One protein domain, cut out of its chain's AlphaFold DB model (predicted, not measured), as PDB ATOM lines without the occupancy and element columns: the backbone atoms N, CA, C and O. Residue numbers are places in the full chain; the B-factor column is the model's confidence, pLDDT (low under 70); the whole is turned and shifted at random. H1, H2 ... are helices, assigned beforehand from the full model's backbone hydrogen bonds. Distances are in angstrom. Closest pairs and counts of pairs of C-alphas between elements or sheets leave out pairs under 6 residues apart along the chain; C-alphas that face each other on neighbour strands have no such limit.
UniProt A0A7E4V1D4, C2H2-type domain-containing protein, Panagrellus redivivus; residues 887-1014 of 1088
ATOM      1  N   GLN A 887     106.873 119.422 122.047       75.44
ATOM      2  CA  GLN A 887     106.030 118.278 122.432       75.44
ATOM      3  C   GLN A 887     104.821 118.075 121.497       75.44
ATOM      4  O   GLN A 887     104.335 116.956 121.344       75.44
ATOM      5  N   LYS A 888     104.306 119.138 120.863       77.06
ATOM      6  CA  LYS A 888     103.282 119.012 119.810       77.06
ATOM      7  C   LYS A 888     103.868 118.435 118.523       77.06
ATOM      8  O   LYS A 888     103.217 117.612 117.893       77.06
ATOM      9  N   GLU A 889     105.075 118.855 118.161       75.81
ATOM     10  CA  GLU A 889     105.788 118.409 116.964       75.81
ATOM     11  C   GLU A 889     106.240 116.944 117.074       75.81
ATOM     12  O   GLU A 889     105.981 116.154 116.172       75.81
ATOM     13  N   GLN A 890     106.783 116.538 118.224       72.06
ATOM     14  CA  GLN A 890     107.079 115.140 118.558       72.06
ATOM     15  C   GLN A 890     105.815 114.265 118.456       72.06
ATOM     16  O   GLN A 890     105.862 113.154 117.936       72.06
ATOM     17  N   MET A 891     104.652 114.781 118.877       67.81
ATOM     18  CA  MET A 891     103.362 114.093 118.722       67.81
ATOM     19  C   MET A 891     102.780 114.131 117.301       67.81
ATOM     20  O   MET A 891     101.868 113.352 117.023       67.81
ATOM     21  N   ALA A 892     103.278 114.992 116.409       74.44
ATOM     22  CA  ALA A 892     103.011 114.905 114.973       74.44
ATOM     23  C   ALA A 892     103.898 113.817 114.351       74.44
ATOM     24  O   ALA A 892     103.368 112.835 113.848       74.44
ATOM     25  N   LYS A 893     105.220 113.885 114.559       76.25
ATOM     26  CA  LYS A 893     106.202 112.875 114.117       76.25
ATOM     27  C   LYS A 893     105.794 111.445 114.526       76.25
ATOM     28  O   LYS A 893     105.678 110.568 113.675       76.25
ATOM     29  N   LEU A 894     105.428 111.224 115.795       70.31
ATOM     30  CA  LEU A 894     104.895 109.938 116.286       70.31
ATOM     31  C   LEU A 894     103.570 109.512 115.623       70.31
ATOM     32  O   LEU A 894     103.296 108.316 115.498       70.31
ATOM     33  N   ARG A 895     102.721 110.461 115.210       71.31
ATOM     34  CA  ARG A 895     101.474 110.174 114.485       71.31
ATOM     35  C   ARG A 895     101.771 109.736 113.058       71.31
ATOM     36  O   ARG A 895     101.177 108.763 112.609       71.31
ATOM     37  N   ASP A 896     102.679 110.428 112.382       72.12
ATOM     38  CA  ASP A 896     103.010 110.199 110.977       72.12
ATOM     39  C   ASP A 896     103.722 108.851 110.803       72.12
ATOM     40  O   ASP A 896     103.276 108.026 110.003       72.12
ATOM     41  N   VAL A 897     104.694 108.542 111.674       72.62
ATOM     42  CA  VAL A 897     105.279 107.195 111.810       72.62
ATOM     43  C   VAL A 897     104.181 106.144 112.028       72.62
ATOM     44  O   VAL A 897     104.110 105.152 111.305       72.62
ATOM     45  N   SER A 898     103.258 106.368 112.970       73.69
ATOM     46  CA  SER A 898     102.188 105.402 113.260       73.69
ATOM     47  C   SER A 898     101.123 105.287 112.153       73.69
ATOM     48  O   SER A 898     100.402 104.289 112.125       73.69
ATOM     49  N   MET A 899     101.027 106.249 111.225       69.56
ATOM     50  CA  MET A 899     100.187 106.150 110.021       69.56
ATOM     51  C   MET A 899     100.860 105.328 108.917       69.56
ATOM     52  O   MET A 899     100.180 104.504 108.307       69.56
ATOM     53  N   VAL A 900     102.169 105.498 108.697       70.69
ATOM     54  CA  VAL A 900     102.940 104.676 107.741       70.69
ATOM     55  C   VAL A 900     102.983 103.218 108.205       70.69
ATOM     56  O   VAL A 900     102.646 102.313 107.446       70.69
ATOM     57  N   LEU A 901     103.310 102.987 109.479       70.50
ATOM     58  CA  LEU A 901     103.432 101.645 110.064       70.50
ATOM     59  C   LEU A 901     102.085 101.020 110.462       70.50
ATOM     60  O   LEU A 901     101.998  99.831 110.754       70.50
ATOM     61  N   GLY A 902     101.012 101.812 110.509       72.31
ATOM     62  CA  GLY A 902      99.686 101.386 110.962       72.31
ATOM     63  C   GLY A 902      98.789 100.782 109.887       72.31
ATOM     64  O   GLY A 902      97.570 100.882 110.016       72.31
ATOM     65  N   GLY A 903      99.360 100.260 108.797       73.88
ATOM     66  CA  GLY A 903      98.625  99.653 107.679       73.88
ATOM     67  C   GLY A 903      97.706 100.602 106.893       73.88
ATOM     68  O   GLY A 903      97.066 100.181 105.934       73.88
ATOM     69  N   ALA A 904      97.639 101.886 107.255       78.75
ATOM     70  CA  ALA A 904      96.724 102.860 106.656       78.75
ATOM     71  C   ALA A 904      97.109 103.268 105.220       78.75
ATOM     72  O   ALA A 904      96.299 103.882 104.529       78.75
ATOM     73  N   ALA A 905      98.320 102.923 104.770       80.12
ATOM     74  CA  ALA A 905      98.739 103.034 103.372       80.12
ATOM     75  C   ALA A 905      98.071 101.980 102.466       80.12
ATOM     76  O   ALA A 905      97.865 102.236 101.284       80.12
ATOM     77  N   TYR A 906      97.677 100.826 103.017       81.06
ATOM     78  CA  TYR A 906      97.084  99.711 102.268       81.06
ATOM     79  C   TYR A 906      95.559  99.844 102.084       81.06
ATOM     80  O   TYR A 906      94.874  98.848 101.854       81.06
ATOM     81  N   LEU A 907      95.003 101.055 102.229       80.94
ATOM     82  CA  LEU A 907      93.563 101.332 102.190       80.94
ATOM     83  C   LEU A 907      93.241 102.580 101.356       80.94
ATOM     84  O   LEU A 907      93.891 103.619 101.480       80.94
ATOM     85  N   LYS A 908      92.189 102.497 100.533       77.44
ATOM     86  CA  LYS A 908      91.759 103.569  99.615       77.44
ATOM     87  C   LYS A 908      91.367 104.845 100.380       77.44
ATOM     88  O   LYS A 908      90.399 104.861 101.141       77.44
ATOM     89  N   ARG A 909      92.081 105.954 100.142       62.19
ATOM     90  CA  ARG A 909      91.795 107.273 100.743       62.19
ATOM     91  C   ARG A 909      90.580 107.961 100.094       62.19
ATOM     92  O   ARG A 909      90.741 108.841  99.254       62.19
ATOM     93  N   ARG A 910      89.361 107.629 100.537       54.50
ATOM     94  CA  ARG A 910      88.158 108.460 100.313       54.50
ATOM     95  C   ARG A 910      87.235 108.372 101.537       54.50
ATOM     96  O   ARG A 910      86.641 107.339 101.815       54.50
ATOM     97  N   THR A 911      87.200 109.432 102.347       51.09
ATOM     98  CA  THR A 911      86.802 109.368 103.773       51.09
ATOM     99  C   THR A 911      85.370 109.833 104.061       51.09
ATOM    100  O   THR A 911      85.146 110.558 105.030       51.09
ATOM    101  N   VAL A 912      84.406 109.448 103.220       47.44
ATOM    102  CA  VAL A 912      82.972 109.735 103.439       47.44
ATOM    103  C   VAL A 912      82.151 108.446 103.377       47.44
ATOM    104  O   VAL A 912      81.407 108.146 104.308       47.44
ATOM    105  N   ASP A 913      82.362 107.626 102.348       47.72
ATOM    106  CA  ASP A 913      81.545 106.427 102.092       47.72
ATOM    107  C   ASP A 913      81.909 105.233 102.993       47.72
ATOM    108  O   ASP A 913      81.071 104.383 103.283       47.72
ATOM    109  N   ILE A 914      83.136 105.213 103.532       54.38
ATOM    110  CA  ILE A 914      83.641 104.188 104.474       54.38
ATOM    111  C   ILE A 914      82.930 104.266 105.851       54.38
ATOM    112  O   ILE A 914      83.129 103.417 106.713       54.38
ATOM    113  N   CYS A 915      82.046 105.249 106.060       47.28
ATOM    114  CA  CYS A 915      81.106 105.271 107.186       47.28
ATOM    115  C   CYS A 915      79.922 104.293 107.022       47.28
ATOM    116  O   CYS A 915      79.128 104.148 107.952       47.28
ATOM    117  N   GLN A 916      79.781 103.617 105.876       54.47
ATOM    118  CA  GLN A 916      78.952 102.413 105.779       54.47
ATOM    119  C   GLN A 916      79.644 101.248 106.505       54.47
ATOM    120  O   GLN A 916      80.864 101.104 106.431       54.47
ATOM    121  N   ALA A 917      78.865 100.419 107.210       57.84
ATOM    122  CA  ALA A 917      79.375  99.340 108.058       57.84
ATOM    123  C   ALA A 917      80.118  98.272 107.233       57.84
ATOM    124  O   ALA A 917      79.533  97.330 106.696       57.84
ATOM    125  N   THR A 918      81.433  98.437 107.134       73.06
ATOM    126  CA  THR A 918      82.330  97.555 106.392       73.06
ATOM    127  C   THR A 918      82.614  96.322 107.237       73.06
ATOM    128  O   THR A 918      83.184  96.408 108.330       73.06
ATOM    129  N   HIS A 919      82.158  95.167 106.757       83.50
ATOM    130  CA  HIS A 919      82.389  93.890 107.417       83.50
ATOM    131  C   HIS A 919      83.780  93.352 107.074       83.50
ATOM    132  O   HIS A 919      84.287  93.561 105.974       83.50
ATOM    133  N   CYS A 920      84.397  92.648 108.018       86.25
ATOM    134  CA  CYS A 920      85.592  91.862 107.744       86.25
ATOM    135  C   CYS A 920      85.219  90.560 107.023       86.25
ATOM    136  O   CYS A 920      84.390  89.798 107.521       86.25
ATOM    137  N   ASN A 921      85.872  90.260 105.899       84.38
ATOM    138  CA  ASN A 921      85.626  89.030 105.140       84.38
ATOM    139  C   ASN A 921      86.050  87.742 105.873       84.38
ATOM    140  O   ASN A 921      85.559  86.672 105.525       84.38
ATOM    141  N   ILE A 922      86.932  87.824 106.879       84.88
ATOM    142  CA  ILE A 922      87.411  86.653 107.636       84.88
ATOM    143  C   ILE A 922      86.392  86.225 108.705       84.88
ATOM    144  O   ILE A 922      86.096  85.042 108.836       84.88
ATOM    145  N   CYS A 923      85.844  87.175 109.475       84.75
ATOM    146  CA  CYS A 923      85.005  86.873 110.647       84.75
ATOM    147  C   CYS A 923      83.604  87.512 110.641       84.75
ATOM    148  O   CYS A 923      82.863  87.363 111.611       84.75
ATOM    149  N   GLY A 924      83.232  88.250 109.592       80.44
ATOM    150  CA  GLY A 924      81.917  88.885 109.451       80.44
ATOM    151  C   GLY A 924      81.639  90.058 110.400       80.44
ATOM    152  O   GLY A 924      80.527  90.584 110.398       80.44
ATOM    153  N   ALA A 925      82.610  90.483 111.215       82.38
ATOM    154  CA  ALA A 925      82.434  91.578 112.166       82.38
ATOM    155  C   ALA A 925      82.249  92.929 111.454       82.38
ATOM    156  O   ALA A 925      83.037  93.284 110.580       82.38
ATOM    157  N   GLU A 926      81.234  93.698 111.857       77.44
ATOM    158  CA  GLU A 926      80.949  95.048 111.353       77.44
ATOM    159  C   GLU A 926      81.912  96.069 111.982       77.44
ATOM    160  O   GLU A 926      81.852  96.343 113.184       77.44
ATOM    161  N   THR A 927      82.821  96.638 111.186       71.81
ATOM    162  CA  THR A 927      83.919  97.473 111.700       71.81
ATOM    163  C   THR A 927      83.697  98.964 111.459       71.81
ATOM    164  O   THR A 927      83.998  99.504 110.404       71.81
ATOM    165  N   ASN A 928      83.193  99.655 112.486       60.56
ATOM    166  CA  ASN A 928      82.796 101.067 112.390       60.56
ATOM    167  C   ASN A 928      83.921 102.086 112.676       60.56
ATOM    168  O   ASN A 928      83.717 103.282 112.478       60.56
ATOM    169  N   GLN A 929      85.099 101.664 113.161       59.59
ATOM    170  CA  GLN A 929      86.247 102.559 113.388       59.59
ATOM    171  C   GLN A 929      87.588 101.862 113.102       59.59
ATOM    172  O   GLN A 929      87.907 100.848 113.714       59.59
ATOM    173  N   ARG A 930      88.405 102.472 112.228       69.50
ATOM    174  CA  ARG A 930      89.804 102.102 111.907       69.50
ATOM    175  C   ARG A 930      90.025 100.635 111.497       69.50
ATOM    176  O   ARG A 930      90.641  99.869 112.235       69.50
ATOM    177  N   LEU A 931      89.660 100.320 110.252       76.31
ATOM    178  CA  LEU A 931      89.901  99.041 109.557       76.31
ATOM    179  C   LEU A 931      91.233  98.323 109.923       76.31
ATOM    180  O   LEU A 931      91.165  97.158 110.315       76.31
ATOM    181  N   PRO A 932      92.433  98.960 109.918       81.31
ATOM    182  CA  PRO A 932      93.677  98.249 110.247       81.31
ATOM    183  C   PRO A 932      93.705  97.665 111.663       81.31
ATOM    184  O   PRO A 932      94.313  96.627 111.887       81.31
ATOM    185  N   HIS A 933      93.032  98.305 112.625       80.56
ATOM    186  CA  HIS A 933      93.047  97.852 114.014       80.56
ATOM    187  C   HIS A 933      92.266  96.550 114.218       80.56
ATOM    188  O   HIS A 933      92.592  95.780 115.116       80.56
ATOM    189  N   HIS A 934      91.273  96.285 113.366       84.19
ATOM    190  CA  HIS A 934      90.605  94.991 113.323       84.19
ATOM    191  C   HIS A 934      91.421  93.947 112.552       84.19
ATOM    192  O   HIS A 934      91.471  92.797 112.970       84.19
ATOM    193  N   ALA A 935      92.121  94.324 111.476       84.00
ATOM    194  CA  ALA A 935      93.012  93.391 110.781       84.00
ATOM    195  C   ALA A 935      94.081  92.797 111.726       84.00
ATOM    196  O   ALA A 935      94.405  91.620 111.619       84.00
ATOM    197  N   TYR A 936      94.542  93.567 112.720       86.69
ATOM    198  CA  TYR A 936      95.447  93.089 113.772       86.69
ATOM    199  C   TYR A 936      94.888  91.961 114.659       86.69
ATOM    200  O   TYR A 936      95.670  91.317 115.349       86.69
ATOM    201  N   THR A 937      93.572  91.706 114.689       81.88
ATOM    202  CA  THR A 937      93.011  90.561 115.438       81.88
ATOM    203  C   THR A 937      93.073  89.245 114.661       81.88
ATOM    204  O   THR A 937      92.675  88.223 115.206       81.88
ATOM    205  N   HIS A 938      93.554  89.274 113.412       82.19
ATOM    206  CA  HIS A 938      93.746  88.115 112.525       82.19
ATOM    207  C   HIS A 938      95.226  87.928 112.155       82.19
ATOM    208  O   HIS A 938      95.545  87.449 111.070       82.19
ATOM    209  N   ILE A 939      96.123  88.384 113.033       85.44
ATOM    210  CA  ILE A 939      97.571  88.182 112.947       85.44
ATOM    211  C   ILE A 939      97.956  87.359 114.171       85.44
ATOM    212  O   ILE A 939      97.718  87.797 115.299       85.44
ATOM    213  N   ASP A 940      98.567  86.198 113.956       73.81
ATOM    214  CA  ASP A 940      98.956  85.248 115.007       73.81
ATOM    215  C   ASP A 940     100.257  85.677 115.727       73.81
ATOM    216  O   ASP A 940     101.135  84.874 116.037       73.81
ATOM    217  N   GLY A 941     100.391  86.983 115.986       76.25
ATOM    218  CA  GLY A 941     101.604  87.627 116.476       76.25
ATOM    219  C   GLY A 941     101.326  88.837 117.372       76.25
ATOM    220  O   GLY A 941     100.458  89.673 117.112       76.25
ATOM    221  N   ASN A 942     102.107  88.958 118.446       82.44
ATOM    222  CA  ASN A 942     102.004  90.062 119.395       82.44
ATOM    223  C   ASN A 942     102.624  91.345 118.812       82.44
ATOM    224  O   ASN A 942     103.820  91.607 118.945       82.44
ATOM    225  N   LEU A 943     101.789  92.178 118.184       83.94
ATOM    226  CA  LEU A 943     102.210  93.467 117.616       83.94
ATOM    227  C   LEU A 943     102.809  94.429 118.653       83.94
ATOM    228  O   LEU A 943     103.644  95.262 118.303       83.94
ATOM    229  N   PHE A 944     102.393  94.322 119.916       87.75
ATOM    230  CA  PHE A 944     102.902  95.114 121.032       87.75
ATOM    231  C   PHE A 944     103.390  94.203 122.160       87.75
ATOM    232  O   PHE A 944     102.741  93.200 122.453       87.75
ATOM    233  N   HIS A 945     104.483  94.581 122.829       86.56
ATOM    234  CA  HIS A 945     105.034  93.864 123.990       86.56
ATOM    235  C   HIS A 945     105.295  94.804 125.170       86.56
ATOM    236  O   HIS A 945     105.549  96.001 124.998       86.56
ATOM    237  N   CYS A 946     105.214  94.271 126.385       87.12
ATOM    238  CA  CYS A 946     105.638  94.974 127.586       87.12
ATOM    239  C   CYS A 946     107.183  95.022 127.644       87.12
ATOM    240  O   CYS A 946     107.822  93.996 127.436       87.12
ATOM    241  N   PRO A 947     107.815  96.173 127.942       84.12
ATOM    242  CA  PRO A 947     109.265  96.254 128.147       84.12
ATOM    243  C   PRO A 947     109.761  95.630 129.465       84.12
ATOM    244  O   PRO A 947     110.964  95.593 129.690       84.12
ATOM    245  N   ILE A 948     108.864  95.169 130.349       83.62
ATOM    246  CA  ILE A 948     109.207  94.661 131.695       83.62
ATOM    247  C   ILE A 948     108.909  93.153 131.839       83.62
ATOM    248  O   ILE A 948     109.478  92.488 132.702       83.62
ATOM    249  N   CYS A 949     108.054  92.574 130.991       87.50
ATOM    250  CA  CYS A 949     107.841  91.125 130.921       87.50
ATOM    251  C   CYS A 949     107.338  90.699 129.533       87.50
ATOM    252  O   CYS A 949     106.945  91.527 128.721       87.50
ATOM    253  N   GLN A 950     107.272  89.393 129.268       81.06
ATOM    254  CA  GLN A 950     106.911  88.845 127.951       81.06
ATOM    255  C   GLN A 950     105.419  89.001 127.566       81.06
ATOM    256  O   GLN A 950     104.992  88.493 126.531       81.06
ATOM    257  N   THR A 951     104.604  89.710 128.360       82.69
ATOM    258  CA  THR A 951     103.186  89.945 128.040       82.69
ATOM    259  C   THR A 951     103.052  90.831 126.799       82.69
ATOM    260  O   THR A 951     103.436  92.004 126.814       82.69
ATOM    261  N   GLY A 952     102.464  90.284 125.736       82.50
ATOM    262  CA  GLY A 952     102.179  90.990 124.489       82.50
ATOM    263  C   GLY A 952     100.715  90.902 124.055       82.50
ATOM    264  O   GLY A 952      99.889  90.264 124.707       82.50
ATOM    265  N   GLY A 953     100.387  91.581 122.956       79.94
ATOM    266  CA  GLY A 953      99.066  91.511 122.334       79.94
ATOM    267  C   GLY A 953      98.941  92.332 121.051       79.94
ATOM    268  O   GLY A 953      99.797  93.154 120.722       79.94
ATOM    269  N   SER A 954      97.832  92.147 120.334       78.50
ATOM    270  CA  SER A 954      97.521  92.845 119.075       78.50
ATOM    271  C   SER A 954      97.092  94.312 119.243       78.50
ATOM    272  O   SER A 954      97.066  95.067 118.267       78.50
ATOM    273  N   SER A 955      96.782  94.762 120.467       81.38
ATOM    274  CA  SER A 955      96.389  96.147 120.756       81.38
ATOM    275  C   SER A 955      97.272  96.821 121.812       81.38
ATOM    276  O   SER A 955      97.484  96.315 122.917       81.38
ATOM    277  N   ARG A 956      97.748  98.029 121.479       83.12
ATOM    278  CA  ARG A 956      98.582  98.867 122.355       83.12
ATOM    279  C   ARG A 956      97.925  99.119 123.710       83.12
ATOM    280  O   ARG A 956      98.605  99.087 124.730       83.12
ATOM    281  N   ASP A 957      96.615  99.352 123.720       83.56
ATOM    282  CA  ASP A 957      95.865  99.674 124.935       83.56
ATOM    283  C   ASP A 957      95.776  98.487 125.908       83.56
ATOM    284  O   ASP A 957      95.723  98.706 127.117       83.56
ATOM    285  N   HIS A 958      95.849  97.237 125.426       84.44
ATOM    286  CA  HIS A 958      95.977  96.063 126.298       84.44
ATOM    287  C   HIS A 958      97.320  96.101 127.035       84.44
ATOM    288  O   HIS A 958      97.352  96.092 128.265       84.44
ATOM    289  N   VAL A 959      98.426  96.215 126.297       86.19
ATOM    290  CA  VAL A 959      99.778  96.207 126.878       86.19
ATOM    291  C   VAL A 959     100.021  97.438 127.759       86.19
ATOM    292  O   VAL A 959     100.610  97.323 128.830       86.19
ATOM    293  N   GLN A 960      99.504  98.609 127.375       87.62
ATOM    294  CA  GLN A 960      99.594  99.831 128.178       87.62
ATOM    295  C   GLN A 960      98.733  99.763 129.454       87.62
ATOM    296  O   GLN A 960      99.129 100.304 130.487       87.62
ATOM    297  N   ARG A 961      97.582  99.077 129.419       87.50
ATOM    298  CA  ARG A 961      96.805  98.765 130.627       87.50
ATOM    299  C   ARG A 961      97.578  97.807 131.538       87.50
ATOM    300  O   ARG A 961      97.720  98.101 132.718       87.50
ATOM    301  N   HIS A 962      98.149  96.736 130.989       88.38
ATOM    302  CA  HIS A 962      98.988  95.791 131.731       88.38
ATOM    303  C   HIS A 962     100.206  96.475 132.393       88.38
ATOM    304  O   HIS A 962     100.427  96.294 133.587       88.38
ATOM    305  N   LEU A 963     100.931  97.345 131.678       87.94
ATOM    306  CA  LEU A 963     102.024  98.163 132.231       87.94
ATOM    307  C   LEU A 963     101.594  98.997 133.449       87.94
ATOM    308  O   LEU A 963     102.338  99.093 134.428       87.94
ATOM    309  N   LYS A 964     100.386  99.569 133.404       86.31
ATOM    310  CA  LYS A 964      99.811 100.363 134.497       86.31
ATOM    311  C   LYS A 964      99.312  99.500 135.663       86.31
ATOM    312  O   LYS A 964      99.401  99.946 136.798       86.31
ATOM    313  N   GLU A 965      98.773  98.312 135.394       87.44
ATOM    314  CA  GLU A 965      98.135  97.436 136.392       87.44
ATOM    315  C   GLU A 965      99.123  96.499 137.110       87.44
ATOM    316  O   GLU A 965      98.946  96.242 138.296       87.44
ATOM    317  N   PHE A 966     100.163  96.016 136.421       85.44
ATOM    318  CA  PHE A 966     101.095  95.000 136.940       85.44
ATOM    319  C   PHE A 966     102.509  95.529 137.211       85.44
ATOM    320  O   PHE A 966     103.227  94.949 138.021       85.44
ATOM    321  N   HIS A 967     102.911  96.630 136.569       85.88
ATOM    322  CA  HIS A 967     104.253  97.207 136.725       85.88
ATOM    323  C   HIS A 967     104.253  98.658 137.233       85.88
ATOM    324  O   HIS A 967     105.323  99.219 137.450       85.88
ATOM    325  N   ASN A 968     103.079  99.286 137.402       81.88
ATOM    326  CA  ASN A 968     102.914 100.716 137.722       81.88
ATOM    327  C   ASN A 968     103.721 101.676 136.810       81.88
ATOM    328  O   ASN A 968     103.957 102.831 137.168       81.88
ATOM    329  N   SER A 969     104.141 101.215 135.627       80.81
ATOM    330  CA  SER A 969     105.106 101.910 134.774       80.81
ATOM    331  C   SER A 969     104.424 102.902 133.831       80.81
ATOM    332  O   SER A 969     103.329 102.668 133.317       80.81
ATOM    333  N   THR A 970     105.099 104.024 133.584       78.31
ATOM    334  CA  THR A 970     104.702 105.059 132.617       78.31
ATOM    335  C   THR A 970     105.396 104.916 131.258       78.31
ATOM    336  O   THR A 970     105.141 105.728 130.366       78.31
ATOM    337  N   GLN A 971     106.243 103.896 131.084       76.44
ATOM    338  CA  GLN A 971     106.889 103.568 129.811       76.44
ATOM    339  C   GLN A 971     105.862 103.182 128.732       76.44
ATOM    340  O   GLN A 971     104.747 102.739 129.020       76.44
ATOM    341  N   SER A 972     106.235 103.343 127.464       77.69
ATOM    342  CA  SER A 972     105.431 102.891 126.326       77.69
ATOM    343  C   SER A 972     105.621 101.396 126.033       77.69
ATOM    344  O   SER A 972     106.738 100.900 126.160       77.69
ATOM    345  N   PRO A 973     104.576 100.692 125.555       85.62
ATOM    346  CA  PRO A 973     104.740  99.384 124.924       85.62
ATOM    347  C   PRO A 973     105.763  99.413 123.781       85.62
ATOM    348  O   PRO A 973     105.774 100.364 122.991       85.62
ATOM    349  N   ILE A 974     106.549  98.342 123.675       82.94
ATOM    350  CA  ILE A 974     107.385  98.003 122.516       82.94
ATOM    351  C   ILE A 974     106.450  97.788 121.315       82.94
ATOM    352  O   ILE A 974     105.398  97.162 121.467       82.94
ATOM    353  N   ASP A 975     106.792  98.327 120.142       81.06
ATOM    354  CA  ASP A 975     105.915  98.367 118.958       81.06
ATOM    355  C   ASP A 975     106.552  97.595 117.791       81.06
ATOM    356  O   ASP A 975     107.331  98.126 116.999       81.06
ATOM    357  N   ASN A 976     106.212  96.310 117.692       81.25
ATOM    358  CA  ASN A 976     106.790  95.372 116.731       81.25
ATOM    359  C   ASN A 976     106.046  95.349 115.384       81.25
ATOM    360  O   ASN A 976     106.347  94.503 114.542       81.25
ATOM    361  N   ARG A 977     105.120  96.287 115.117       81.62
ATOM    362  CA  ARG A 977     104.390  96.382 113.829       81.62
ATOM    363  C   ARG A 977     105.304  96.471 112.597       81.62
ATOM    364  O   ARG A 977     104.874  96.133 111.502       81.62
ATOM    365  N   LEU A 978     106.559  96.887 112.782       75.81
ATOM    366  CA  LEU A 978     107.616  96.833 111.768       75.81
ATOM    367  C   LEU A 978     107.962  95.403 111.327       75.81
ATOM    368  O   LEU A 978     107.992  95.129 110.133       75.81
ATOM    369  N   ARG A 979     108.184  94.493 112.284       77.94
ATOM    370  CA  ARG A 979     108.512  93.081 112.022       77.94
ATOM    371  C   ARG A 979     107.357  92.385 111.300       77.94
ATOM    372  O   ARG A 979     107.563  91.709 110.301       77.94
ATOM    373  N   TYR A 980     106.135  92.667 111.743       80.19
ATOM    374  CA  TYR A 980     104.894  92.125 111.189       80.19
ATOM    375  C   TYR A 980     104.370  92.885 109.947       80.19
ATOM    376  O   TYR A 980     103.212  92.721 109.567       80.19
ATOM    377  N   ALA A 981     105.169  93.733 109.282       81.81
ATOM    378  CA  ALA A 981     104.680  94.597 108.198       81.81
ATOM    379  C   ALA A 981     104.145  93.832 106.966       81.81
ATOM    380  O   ALA A 981     103.196  94.302 106.328       81.81
ATOM    381  N   LYS A 982     104.711  92.652 106.656       84.94
ATOM    382  CA  LYS A 982     104.203  91.731 105.616       84.94
ATOM    383  C   LYS A 982     102.823  91.183 106.006       84.94
ATOM    384  O   LYS A 982     101.850  91.368 105.277       84.94
ATOM    385  N   GLU A 983     102.722  90.608 107.202       86.56
ATOM    386  CA  GLU A 983     101.490  90.029 107.753       86.56
ATOM    387  C   GLU A 983     100.373  91.067 107.918       86.56
ATOM    388  O   GLU A 983      99.228  90.782 107.594       86.56
ATOM    389  N   ILE A 984     100.688  92.302 108.328       86.25
ATOM    390  CA  ILE A 984      99.719  93.410 108.393       86.25
ATOM    391  C   ILE A 984      99.143  93.724 107.006       86.25
ATOM    392  O   ILE A 984      97.931  93.920 106.874       86.25
ATOM    393  N   LYS A 985      99.983  93.760 105.961       87.06
ATOM    394  CA  LYS A 985      99.533  93.990 104.579       87.06
ATOM    395  C   LYS A 985      98.612  92.862 104.109       87.06
ATOM    396  O   LYS A 985      97.549  93.129 103.550       87.06
ATOM    397  N   GLU A 986      98.976  91.613 104.387       88.75
ATOM    398  CA  GLU A 986      98.153  90.448 104.064       88.75
ATOM    399  C   GLU A 986      96.848  90.375 104.853       88.75
ATOM    400  O   GLU A 986      95.805  90.113 104.259       88.75
ATOM    401  N   ALA A 987      96.870  90.628 106.161       87.31
ATOM    402  CA  ALA A 987      95.681  90.631 107.001       87.31
ATOM    403  C   ALA A 987      94.682  91.686 106.515       87.31
ATOM    404  O   ALA A 987      93.498  91.390 106.391       87.31
ATOM    405  N   ILE A 988      95.143  92.885 106.138       87.94
ATOM    406  CA  ILE A 988      94.275  93.924 105.559       87.94
ATOM    407  C   ILE A 988      93.748  93.498 104.176       87.94
ATOM    408  O   ILE A 988      92.556  93.677 103.919       87.94
ATOM    409  N   ARG A 989      94.574  92.872 103.320       89.12
ATOM    410  CA  ARG A 989      94.143  92.317 102.018       89.12
ATOM    411  C   ARG A 989      93.063  91.234 102.181       89.12
ATOM    412  O   ARG A 989      92.078  91.253 101.451       89.12
ATOM    413  N   LYS A 990      93.225  90.329 103.154       87.81
ATOM    414  CA  LYS A 990      92.295  89.227 103.474       87.81
ATOM    415  C   LYS A 990      91.013  89.734 104.157       87.81
ATOM    416  O   LYS A 990      89.928  89.255 103.840       87.81
ATOM    417  N   CYS A 991      91.107  90.731 105.042       88.12
ATOM    418  CA  CYS A 991      89.953  91.329 105.725       88.12
ATOM    419  C   CYS A 991      89.090  92.205 104.805       88.12
ATOM    420  O   CYS A 991      87.865  92.148 104.902       88.12
ATOM    421  N   TYR A 992      89.709  93.027 103.946       87.38
ATOM    422  CA  TYR A 992      89.037  94.126 103.235       87.38
ATOM    423  C   TYR A 992      89.458  94.267 101.756       87.38
ATOM    424  O   TYR A 992      89.827  95.367 101.330       87.38
ATOM    425  N   PRO A 993      89.377  93.209 100.924       83.12
ATOM    426  CA  PRO A 993      89.884  93.236  99.547       83.12
ATOM    427  C   PRO A 993      89.261  94.347  98.679       83.12
ATOM    428  O   PRO A 993      89.935  94.918  97.828       83.12
ATOM    429  N   GLN A 994      88.007  94.737  98.939       81.56
ATOM    430  CA  GLN A 994      87.327  95.835  98.232       81.56
ATOM    431  C   GLN A 994      87.996  97.209  98.460       81.56
ATOM    432  O   GLN A 994      88.033  98.054  97.558       81.56
ATOM    433  N   HIS A 995      88.556  97.432  99.654       80.38
ATOM    434  CA  HIS A 995      89.166  98.701 100.072       80.38
ATOM    435  C   HIS A 995      90.697  98.680 100.057       80.38
ATOM    436  O   HIS A 995      91.309  99.724 100.287       80.38
ATOM    437  N   PHE A 996      91.302  97.524  99.787       86.12
ATOM    438  CA  PHE A 996      92.744  97.330  99.759       86.12
ATOM    439  C   PHE A 996      93.433  98.149  98.649       86.12
ATOM    440  O   PHE A 996      92.855  98.408  97.590       86.12
ATOM    441  N   VAL A 997      94.680  98.551  98.906       85.44
ATOM    442  CA  VAL A 997      95.608  99.176  97.950       85.44
ATOM    443  C   VAL A 997      96.955  98.478  98.086       85.44
ATOM    444  O   VAL A 997      97.492  98.397  99.192       85.44
ATOM    445  N   ASP A 998      97.532  98.019  96.975       82.12
ATOM    446  CA  ASP A 998      98.825  97.325  96.979       82.12
ATOM    447  C   ASP A 998     100.014  98.307  97.027       82.12
ATOM    448  O   ASP A 998     100.884  98.334  96.164       82.12
ATOM    449  N   ALA A 999     100.037  99.165  98.051       81.81
ATOM    450  CA  ALA A 999     101.153 100.078  98.286       81.81
ATOM    451  C   ALA A 999     102.436  99.289  98.642       81.81
ATOM    452  O   ALA A 999     102.342  98.258  99.325       81.81
ATOM    453  N   PRO A1000     103.634  99.745  98.232       79.44
ATOM    454  CA  PRO A1000     104.889  99.083  98.585       79.44
ATOM    455  C   PRO A1000     105.070  99.013 100.107       79.44
ATOM    456  O   PRO A1000     104.658  99.911 100.845       79.44
ATOM    457  N   ILE A1001     105.681  97.927 100.585       79.06
ATOM    458  CA  ILE A1001     106.035  97.786 102.004       79.06
ATOM    459  C   ILE A1001     107.192  98.761 102.294       79.06
ATOM    460  O   ILE A1001     108.121  98.823 101.485       79.06
ATOM    461  N   PRO A1002     107.177  99.525 103.406       75.06
ATOM    462  CA  PRO A1002     108.283 100.415 103.756       75.06
ATOM    463  C   PRO A1002     109.621  99.665 103.817       75.06
ATOM    464  O   PRO A1002     109.763  98.710 104.580       75.06
ATOM    465  N   THR A1003     110.599 100.097 103.019       78.94
ATOM    466  CA  THR A1003     111.944  99.502 102.989       78.94
ATOM    467  C   THR A1003     112.734  99.842 104.255       78.94
ATOM    468  O   THR A1003     112.413 100.803 104.960       78.94
ATOM    469  N   VAL A1004     113.803  99.087 104.540       74.06
ATOM    470  CA  VAL A1004     114.645  99.288 105.736       74.06
ATOM    471  C   VAL A1004     115.165 100.730 105.825       74.06
ATOM    472  O   VAL A1004     115.013 101.368 106.864       74.06
ATOM    473  N   ALA A1005     115.616 101.318 104.712       75.94
ATOM    474  CA  ALA A1005     116.036 102.721 104.655       75.94
ATOM    475  C   ALA A1005     114.914 103.726 105.008       75.94
ATOM    476  O   ALA A1005     115.168 104.748 105.650       75.94
ATOM    477  N   VAL A1006     113.654 103.449 104.642       73.62
ATOM    478  CA  VAL A1006     112.497 104.269 105.060       73.62
ATOM    479  C   VAL A1006     112.224 104.086 106.554       73.62
ATOM    480  O   VAL A1006     111.981 105.066 107.256       73.62
ATOM    481  N   ILE A1007     112.311 102.855 107.060       69.12
ATOM    482  CA  ILE A1007     112.146 102.527 108.482       69.12
ATOM    483  C   ILE A1007     113.208 103.237 109.333       69.12
ATOM    484  O   ILE A1007     112.882 103.830 110.360       69.12
ATOM    485  N   GLU A1008     114.463 103.253 108.893       74.44
ATOM    486  CA  GLU A1008     115.545 103.990 109.544       74.44
ATOM    487  C   GLU A1008     115.379 105.502 109.459       74.44
ATOM    488  O   GLU A1008     115.640 106.190 110.443       74.44
ATOM    489  N   ARG A1009     114.938 106.046 108.317       76.06
ATOM    490  CA  ARG A1009     114.638 107.479 108.180       76.06
ATOM    491  C   ARG A1009     113.528 107.890 109.157       76.06
ATOM    492  O   ARG A1009     113.621 108.942 109.788       76.06
ATOM    493  N   LEU A1010     112.529 107.025 109.357       66.56
ATOM    494  CA  LEU A1010     111.484 107.197 110.369       66.56
ATOM    495  C   LEU A1010     112.041 107.082 111.800       66.56
ATOM    496  O   LEU A1010     111.751 107.965 112.606       66.56
ATOM    497  N   LYS A1011     112.886 106.085 112.116       67.19
ATOM    498  CA  LYS A1011     113.577 105.972 113.423       67.19
ATOM    499  C   LYS A1011     114.408 107.229 113.731       67.19
ATOM    500  O   LYS A1011     114.214 107.847 114.775       67.19
ATOM    501  N   ARG A1012     115.262 107.663 112.794       71.75
ATOM    502  CA  ARG A1012     116.092 108.879 112.894       71.75
ATOM    503  C   ARG A1012     115.244 110.136 113.136       71.75
ATOM    504  O   ARG A1012     115.624 110.981 113.938       71.75
ATOM    505  N   SER A1013     114.048 110.225 112.544       64.56
ATOM    506  CA  SER A1013     113.131 111.366 112.739       64.56
ATOM    507  C   SER A1013     112.505 111.491 114.143       64.56
ATOM    508  O   SER A1013     111.933 112.540 114.456       64.56
ATOM    509  N   LEU A1014     112.591 110.450 114.986       60.41
ATOM    510  CA  LEU A1014     112.018 110.432 116.340       60.41
ATOM    511  C   LEU A1014     112.995 110.891 117.436       60.41
ATOM    512  O   LEU A1014     112.542 111.419 118.454       60.41
TER     513      LEU A1014
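This is residues 887 to 1014 of the 1088 residues of the protein "C2H2-type domain-containing protein" of Panagrellus redivivus (UniProt A0A7E4V1D4). Five short helices are spread out along a chain that is mostly loops: H2 and H4 cross near the middle, H1 and H5 run side by side in opposite directions at one corner, and H3 makes a head of its own with the loops before and after it. At another corner, beyond H2, the long loop from H1 folds back on itself in a small antiparallel pairing of residues 918 to 919 with 926 to 927. The printed part has 128 residues with five named helices, H1 to H5 in order, and no named strand. Its class is all helix, though helices hold 53 of the 128 residues. It is compact, with a radius of gyration of the C-alphas of 15.5 A and spans of 41 by 31 by 26 A.

Begin with the longest helix, H1, residues 887 to 900, and look next at H5, residues 1004 to 1012. They are close but not clearly touching: their closest C-alphas, those of Val 897 and Leu 1010, are 6.4 A apart. They run opposite ways at a shallow tilt of 14 degrees. Move on to H2, residues 931 to 938, and H4, residues 981 to 991, which touch. Their closest C-alphas, those of Ala 935 and Ala 987, are 5.4 A apart, and their lines are about perpendicular at 81 degrees. H3, residues 956 to 966, touches no helix; it is apart from H1 and H5, for instance. On the backbone, every O i to N i+4 pair is within hydrogen-bond range in H3, H4 and H5, against 9 of 10 in H1 and 2 of 4 in H2.

Find C-alpha 887 at (106.030, 118.278, 122.432); from there H1 runs 20.3 A to C-alpha 900 at (102.940, 104.676, 107.741). H3 and H4 are each 15.3 A long, from C-alpha 956 to 966 and from 981 to 991. H2, from C-alpha 931 to 938, measures 12.0 A. H5 measures 12.1 A and ends with C-alpha 1012 at (116.092, 108.879, 112.894).

The two C-alphas farthest apart are those of Asn 968 and Gln 994, at 42.7 A, while the first and last printed C-alphas are 11.6 A apart. The printed part has no cut. The four links between the helices are long, with 30, 17, 14 and 12 residues in chain order. The mean pLDDT of the printed part is 77.8. Look for values under 70 at 19 residues, among them 909 to 917, 928 to 930 and 1013 to 1014.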